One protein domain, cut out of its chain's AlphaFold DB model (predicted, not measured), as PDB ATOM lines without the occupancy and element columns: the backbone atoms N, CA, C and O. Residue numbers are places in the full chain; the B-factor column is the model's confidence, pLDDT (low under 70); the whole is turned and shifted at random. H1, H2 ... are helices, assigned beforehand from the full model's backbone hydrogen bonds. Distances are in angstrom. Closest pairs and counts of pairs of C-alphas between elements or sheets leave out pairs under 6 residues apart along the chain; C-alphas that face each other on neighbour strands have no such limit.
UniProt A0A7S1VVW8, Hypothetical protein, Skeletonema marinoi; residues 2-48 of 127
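Overview. This is residues 2 to 48 of the 127 residues of the protein "Hypothetical protein" of Skeletonema marinoi (UniProt A0A7S1VVW8). This is a loose, open hook of four short helices: H1 and H2 follow one another along the long axis, a bare loop sticks out beyond H2 at residues 27 to 33, and the chain then folds back so that H3 and H4 return over H2 with a space between. H1 makes one far end and the loop the other, and no helix touches another. The printed part has 47 residues with four named helices, in the order H1, H2, H3, H4, and no named strand; the class is all helix. The whole is loose, with a radius of gyration of the C-alphas of 13.4 A, and the C-alphas span 43 by 21 by 14 A.

Along the chain. Find C-alpha 2 at (15.932, 48.173, 8.889); from there H1, residues 2 to 12, runs 15.5 A from first to last C-alpha and is the longest helix, with 11 residues. Go on to C-alpha 18 at (34.161, 44.928, 18.420), where H2, residues 18 to 26, begins and runs 12.3 A. H3, residues 36 to 39, is a short helix of 5.5 A. H4, residues 41 to 46, runs 8.6 A and ends with C-alpha 46 at (31.771, 51.773, 24.252).

Arrangement. Begin at H1, which is apart from H2, H3 and H4. Next look at H2, which is close to H3 but not clearly touching it: the closest C-alphas, those of Leu 25 and Phe 38, are 7.3 A apart. H3 and H4 are also close but not clearly touching, with the C-alphas of Leu 37 and Tyr 43 closest at 6.7 A. H2 and H4 are apart. Look at the backbone O and N atoms: in H1, H2 and H4 every O i to N i+4 pair is within hydrogen-bond range. H3, with four residues, is too short for such a pair, and its one O i to N i+3 pair is within range.

Size, cuts and confidence. The two C-alphas farthest apart are those of Thr 2 and Gly 31, at 44.1 A, and the outline is only just a rod. From C-alpha 2 to C-alpha 48 you will find 24.7 A. The links from H1 to H2, with 5 residues between them, and from H3 to H4, with 1 residue, are tight; the link from H2 to H3, with 9 residues, is short, and within it residues 27 to 33 stand free. The printed part runs from residue 2 to residue 48 and has no cut. The mean pLDDT of the printed part is 95.8, and no printed residue of this model is under 70.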
ATOM      1  N   THR A   2      15.005  48.420  10.023       97.62
ATOM      2  CA  THR A   2      15.932  48.173   8.889       97.62
ATOM      3  C   THR A   2      17.421  48.312   9.228       97.62
ATOM      4  O   THR A   2      18.216  47.437   8.887       97.62
ATOM      5  N   SER A   3      17.812  49.367   9.950       98.31
ATOM      6  CA  SER A   3      19.213  49.576  10.348       98.31
ATOM      7  C   SER A   3      19.748  48.466  11.257       98.31
ATOM      8  O   SER A   3      20.900  48.064  11.115       98.31
ATOM      9  N   HIS A   4      18.909  47.931  12.150       97.62
ATOM     10  CA  HIS A   4      19.280  46.837  13.047       97.62
ATOM     11  C   HIS A   4      19.504  45.535  12.268       97.62
ATOM     12  O   HIS A   4      20.545  44.902  12.421       97.62
ATOM     13  N   VAL A   5      18.593  45.199  11.344       98.00
ATOM     14  CA  VAL A   5      18.731  44.035  10.446       98.00
ATOM     15  C   VAL A   5      20.018  44.123   9.623       98.00
ATOM     16  O   VAL A   5      20.768  43.152   9.532       98.00
ATOM     17  N   LYS A   6      20.322  45.307   9.074       98.31
ATOM     18  CA  LYS A   6      21.572  45.544   8.342       98.31
ATOM     19  C   LYS A   6      22.799  45.303   9.227       98.31
ATOM     20  O   LYS A   6      23.742  44.656   8.781       98.31
ATOM     21  N   TYR A   7      22.790  45.798  10.467       98.25
ATOM     22  CA  TYR A   7      23.911  45.627  11.392       98.25
ATOM     23  C   TYR A   7      24.118  44.159  11.784       98.25
ATOM     24  O   TYR A   7      25.250  43.685  11.721       98.25
ATOM     25  N   ILE A   8      23.045  43.416  12.101       97.25
ATOM     26  CA  ILE A   8      23.111  41.966  12.366       97.25
ATOM     27  C   ILE A   8      23.731  41.239  11.171       97.25
ATOM     28  O   ILE A   8      24.653  40.444  11.343       97.25
ATOM     29  N   GLY A   9      23.262  41.538   9.954       97.88
ATOM     30  CA  GLY A   9      23.776  40.917   8.735       97.88
ATOM     31  C   GLY A   9      25.269  41.179   8.511       97.88
ATOM     32  O   GLY A   9      26.001  40.264   8.139       97.88
ATOM     33  N   SER A  10      25.740  42.403   8.765       98.12
ATOM     34  CA  SER A  10      27.170  42.735   8.710       98.12
ATOM     35  C   SER A  10      27.965  42.022   9.804       98.12
ATOM     36  O   SER A  10      28.987  41.401   9.515       98.12
ATOM     37  N   ALA A  11      27.494  42.057  11.052       97.69
ATOM     38  CA  ALA A  11      28.168  41.432  12.187       97.69
ATOM     39  C   ALA A  11      28.290  39.906  12.020       97.69
ATOM     40  O   ALA A  11      29.366  39.356  12.243       97.69
ATOM     41  N   GLY A  12      27.235  39.234  11.541       97.06
ATOM     42  CA  GLY A  12      27.245  37.796  11.246       97.06
ATOM     43  C   GLY A  12      28.206  37.400  10.120       97.06
ATOM     44  O   GLY A  12      28.678  36.269  10.085       97.06
ATOM     45  N   LYS A  13      28.567  38.339   9.237       97.88
ATOM     46  CA  LYS A  13      29.611  38.180   8.208       97.88
ATOM     47  C   LYS A  13      31.002  38.603   8.696       97.88
ATOM     48  O   LYS A  13      31.871  38.885   7.879       97.88
ATOM     49  N   ALA A  14      31.197  38.695  10.012       97.31
ATOM     50  CA  ALA A  14      32.426  39.167  10.650       97.31
ATOM     51  C   ALA A  14      32.835  40.612  10.283       97.31
ATOM     52  O   ALA A  14      33.981  40.997  10.481       97.31
ATOM     53  N   MET A  15      31.893  41.443   9.822       97.94
ATOM     54  CA  MET A  15      32.117  42.865   9.508       97.94
ATOM     55  C   MET A  15      31.712  43.797  10.666       97.94
ATOM     56  O   MET A  15      31.417  44.973  10.455       97.94
ATOM     57  N   GLY A  16      31.642  43.266  11.889       96.50
ATOM     58  CA  GLY A  16      31.446  44.046  13.113       96.50
ATOM     59  C   GLY A  16      32.759  44.650  13.624       96.50
ATOM     60  O   GLY A  16      33.843  44.168  13.302       96.50
ATOM     61  N   VAL A  17      32.673  45.698  14.446       97.06
ATOM     62  CA  VAL A  17      33.861  46.447  14.898       97.06
ATOM     63  C   VAL A  17      34.506  45.873  16.160       97.06
ATOM     64  O   VAL A  17      35.724  45.922  16.296       97.06
ATOM     65  N   ASP A  18      33.724  45.289  17.067       97.25
ATOM     66  CA  ASP A  18      34.161  44.928  18.420       97.25
ATOM     67  C   ASP A  18      35.340  43.947  18.428       97.25
ATOM     68  O   ASP A  18      36.355  44.178  19.086       97.25
ATOM     69  N   ARG A  19      35.238  42.857  17.655       97.06
ATOM     70  CA  ARG A  19      36.301  41.841  17.564       97.06
ATOM     71  C   ARG A  19      37.522  42.343  16.800       97.06
ATOM     72  O   ARG A  19      38.633  41.955  17.143       97.06
ATOM     73  N   HIS A  20      37.330  43.230  15.826       96.94
ATOM     74  CA  HIS A  20      38.434  43.851  15.100       96.94
ATOM     75  C   HIS A  20      39.239  44.782  16.019       96.94
ATOM     76  O   HIS A  20      40.452  44.632  16.127       96.94
ATOM     77  N   LEU A  21      38.569  45.676  16.754       97.00
ATOM     78  CA  LEU A  21      39.222  46.570  17.716       97.00
ATOM     79  C   LEU A  21      39.898  45.796  18.855       97.00
ATOM     80  O   LEU A  21      41.010  46.143  19.247       97.00
ATOM     81  N   LEU A  22      39.272  44.719  19.343       96.12
ATOM     82  CA  LEU A  22      39.899  43.818  20.311       96.12
ATOM     83  C   LEU A  22      41.158  43.154  19.736       96.12
ATOM     84  O   LEU A  22      42.183  43.126  20.408       96.12
ATOM     85  N   GLY A  23      41.101  42.644  18.502       96.31
ATOM     86  CA  GLY A  23      42.251  42.022  17.842       96.31
ATOM     87  C   GLY A  23      43.418  42.994  17.662       96.31
ATOM     88  O   GLY A  23      44.553  42.635  17.958       96.31
ATOM     89  N   LEU A  24      43.140  44.240  17.266       95.38
ATOM     90  CA  LEU A  24      44.155  45.294  17.169       95.38
ATOM     91  C   LEU A  24      44.791  45.599  18.529       95.38
ATOM     92  O   LEU A  24      46.011  45.698  18.620       95.38
ATOM     93  N   LEU A  25      43.984  45.697  19.591       94.12
ATOM     94  CA  LEU A  25      44.484  45.922  20.948       94.12
ATOM     95  C   LEU A  25      45.383  44.772  21.428       94.12
ATOM     96  O   LEU A  25      46.427  45.019  22.020       94.12
ATOM     97  N   LEU A  26      44.993  43.525  21.154       95.06
ATOM     98  CA  LEU A  26      45.762  42.329  21.519       95.06
ATOM     99  C   LEU A  26      47.001  42.103  20.638       95.06
ATOM    100  O   LEU A  26      47.846  41.288  20.991       95.06
ATOM    101  N   SER A  27      47.111  42.795  19.501       95.44
ATOM    102  CA  SER A  27      48.263  42.686  18.596       95.44
ATOM    103  C   SER A  27      49.448  43.561  19.015       95.44
ATOM    104  O   SER A  27      50.537  43.395  18.464       95.44
ATOM    105  N   ALA A  28      49.252  44.486  19.961       93.88
ATOM    106  CA  ALA A  28      50.331  45.307  20.497       93.88
ATOM    107  C   ALA A  28      51.355  44.425  21.224       93.88
ATOM    108  O   ALA A  28      50.991  43.583  22.050       93.88
ATOM    109  N   LYS A  29      52.639  44.607  20.910       93.12
ATOM    110  CA  LYS A  29      53.713  43.830  21.537       93.12
ATOM    111  C   LYS A  29      54.047  44.369  22.923       93.12
ATOM    112  O   LYS A  29      53.766  45.519  23.258       93.12
ATOM    113  N   GLU A  30      54.701  43.541  23.729       90.38
ATOM    114  CA  GLU A  30      55.250  43.985  25.009       90.38
ATOM    115  C   GLU A  30      56.213  45.166  24.797       90.38
ATOM    116  O   GLU A  30      57.088  45.126  23.932       90.38
ATOM    117  N   GLY A  31      56.011  46.247  25.556       90.56
ATOM    118  CA  GLY A  31      56.770  47.496  25.424       90.56
ATOM    119  C   GLY A  31      56.286  48.450  24.322       90.56
ATOM    120  O   GLY A  31      56.774  49.577  24.253       90.56
ATOM    121  N   GLU A  32      55.320  48.056  23.488       94.00
ATOM    122  CA  GLU A  32      54.727  48.929  22.472       94.00
ATOM    123  C   GLU A  32      53.584  49.769  23.060       94.00
ATOM    124  O   GLU A  32      52.716  49.277  23.786       94.00
ATOM    125  N   ALA A  33      53.555  51.060  22.728       90.62
ATOM    126  CA  ALA A  33      52.436  51.917  23.094       90.62
ATOM    127  C   ALA A  33      51.216  51.595  22.220       90.62
ATOM    128  O   ALA A  33      51.276  51.654  20.993       90.62
ATOM    129  N   THR A  34      50.080  51.305  22.855       92.19
ATOM    130  CA  THR A  34      48.815  51.135  22.131       92.19
ATOM    131  C   THR A  34      48.335  52.476  21.550       92.19
ATOM    132  O   THR A  34      48.566  53.527  22.154       92.19
ATOM    133  N   PRO A  35      47.650  52.480  20.388       93.56
ATOM    134  CA  PRO A  35      47.062  53.696  19.831       93.56
ATOM    135  C   PRO A  35      46.190  54.460  20.836       93.56
ATOM    136  O   PRO A  35      45.398  53.857  21.561       93.56
ATOM    137  N   ALA A  36      46.252  55.797  20.803       95.25
ATOM    138  CA  ALA A  36      45.529  56.685  21.727       95.25
ATOM    139  C   ALA A  36      44.005  56.456  21.762       95.25
ATOM    140  O   ALA A  36      43.348  56.750  22.758       95.25
ATOM    141  N   LEU A  37      43.432  55.893  20.694       95.19
ATOM    142  CA  LEU A  37      42.036  55.460  20.664       95.19
ATOM    143  C   LEU A  37      41.698  54.519  21.832       95.19
ATOM    144  O   LEU A  37      40.629  54.646  22.421       95.19
ATOM    145  N   PHE A  38      42.587  53.585  22.178       94.62
ATOM    146  CA  PHE A  38      42.292  52.535  23.154       94.62
ATOM    147  C   PHE A  38      42.328  53.010  24.610       94.62
ATOM    148  O   PHE A  38      41.705  52.380  25.466       94.62
ATOM    149  N   SER A  39      42.991  54.134  24.884       93.56
ATOM    150  CA  SER A  39      42.927  54.844  26.166       93.56
ATOM    151  C   SER A  39      41.865  55.949  26.180       93.56
ATOM    152  O   SER A  39      41.603  56.540  27.228       93.56
ATOM    153  N   HIS A  40      41.220  56.225  25.044       96.88
ATOM    154  CA  HIS A  40      40.218  57.277  24.948       96.88
ATOM    155  C   HIS A  40      38.966  56.934  25.786       96.88
ATOM    156  O   HIS A  40      38.424  55.828  25.655       96.88
ATOM    157  N   PRO A  41      38.409  57.877  26.577       97.19
ATOM    158  CA  PRO A  41      37.243  57.619  27.429       97.19
ATOM    159  C   PRO A  41      36.017  57.088  26.673       97.19
ATOM    160  O   PRO A  41      35.257  56.276  27.195       97.19
ATOM    161  N   LEU A  42      35.831  57.510  25.417       96.50
ATOM    162  CA  LEU A  42      34.739  57.004  24.577       96.50
ATOM    163  C   LEU A  42      34.899  55.524  24.214       96.50
ATOM    164  O   LEU A  42      33.893  54.822  24.188       96.50
ATOM    165  N   TYR A  43      36.125  55.046  23.976       96.31
ATOM    166  CA  TYR A  43      36.369  53.624  23.723       96.31
ATOM    167  C   TYR A  43      36.201  52.795  24.998       96.31
ATOM    168  O   TYR A  43      35.671  51.687  24.963       96.31
ATOM    169  N   ALA A  44      36.607  53.340  26.149       93.50
ATOM    170  CA  ALA A  44      36.328  52.706  27.434       93.50
ATOM    171  C   ALA A  44      34.812  52.545  27.637       93.50
ATOM    172  O   ALA A  44      34.343  51.435  27.880       93.50
ATOM    173  N   ARG A  45      34.040  53.620  27.423       96.12
ATOM    174  CA  ARG A  45      32.576  53.613  27.543       96.12
ATOM    175  C   ARG A  45      31.891  52.701  26.525       96.12
ATOM    176  O   ARG A  45      30.900  52.065  26.866       96.12
ATOM    177  N   SER A  46      32.388  52.616  25.288       96.50
ATOM    178  CA  SER A  46      31.771  51.773  24.252       96.50
ATOM    179  C   SER A  46      31.857  50.277  24.559       96.50
ATOM    180  O   SER A  46      31.089  49.506  23.998       96.50
ATOM    181  N   LYS A  47      32.772  49.868  25.446       94.62
ATOM    182  CA  LYS A  47      32.925  48.483  25.916       94.62
ATOM    183  C   LYS A  47      32.151  48.191  27.207       94.62
ATOM    184  O   LYS A  47      32.335  47.136  27.802       94.62
ATOM    185  N   THR A  48      31.325  49.124  27.679       96.44
ATOM    186  CA  THR A  48      30.476  48.922  28.856       96.44
ATOM    187  C   THR A  48      29.036  48.707  28.408       96.44
ATOM    188  O   THR A  48      28.302  49.653  28.120       96.44
TER     189      THR A  48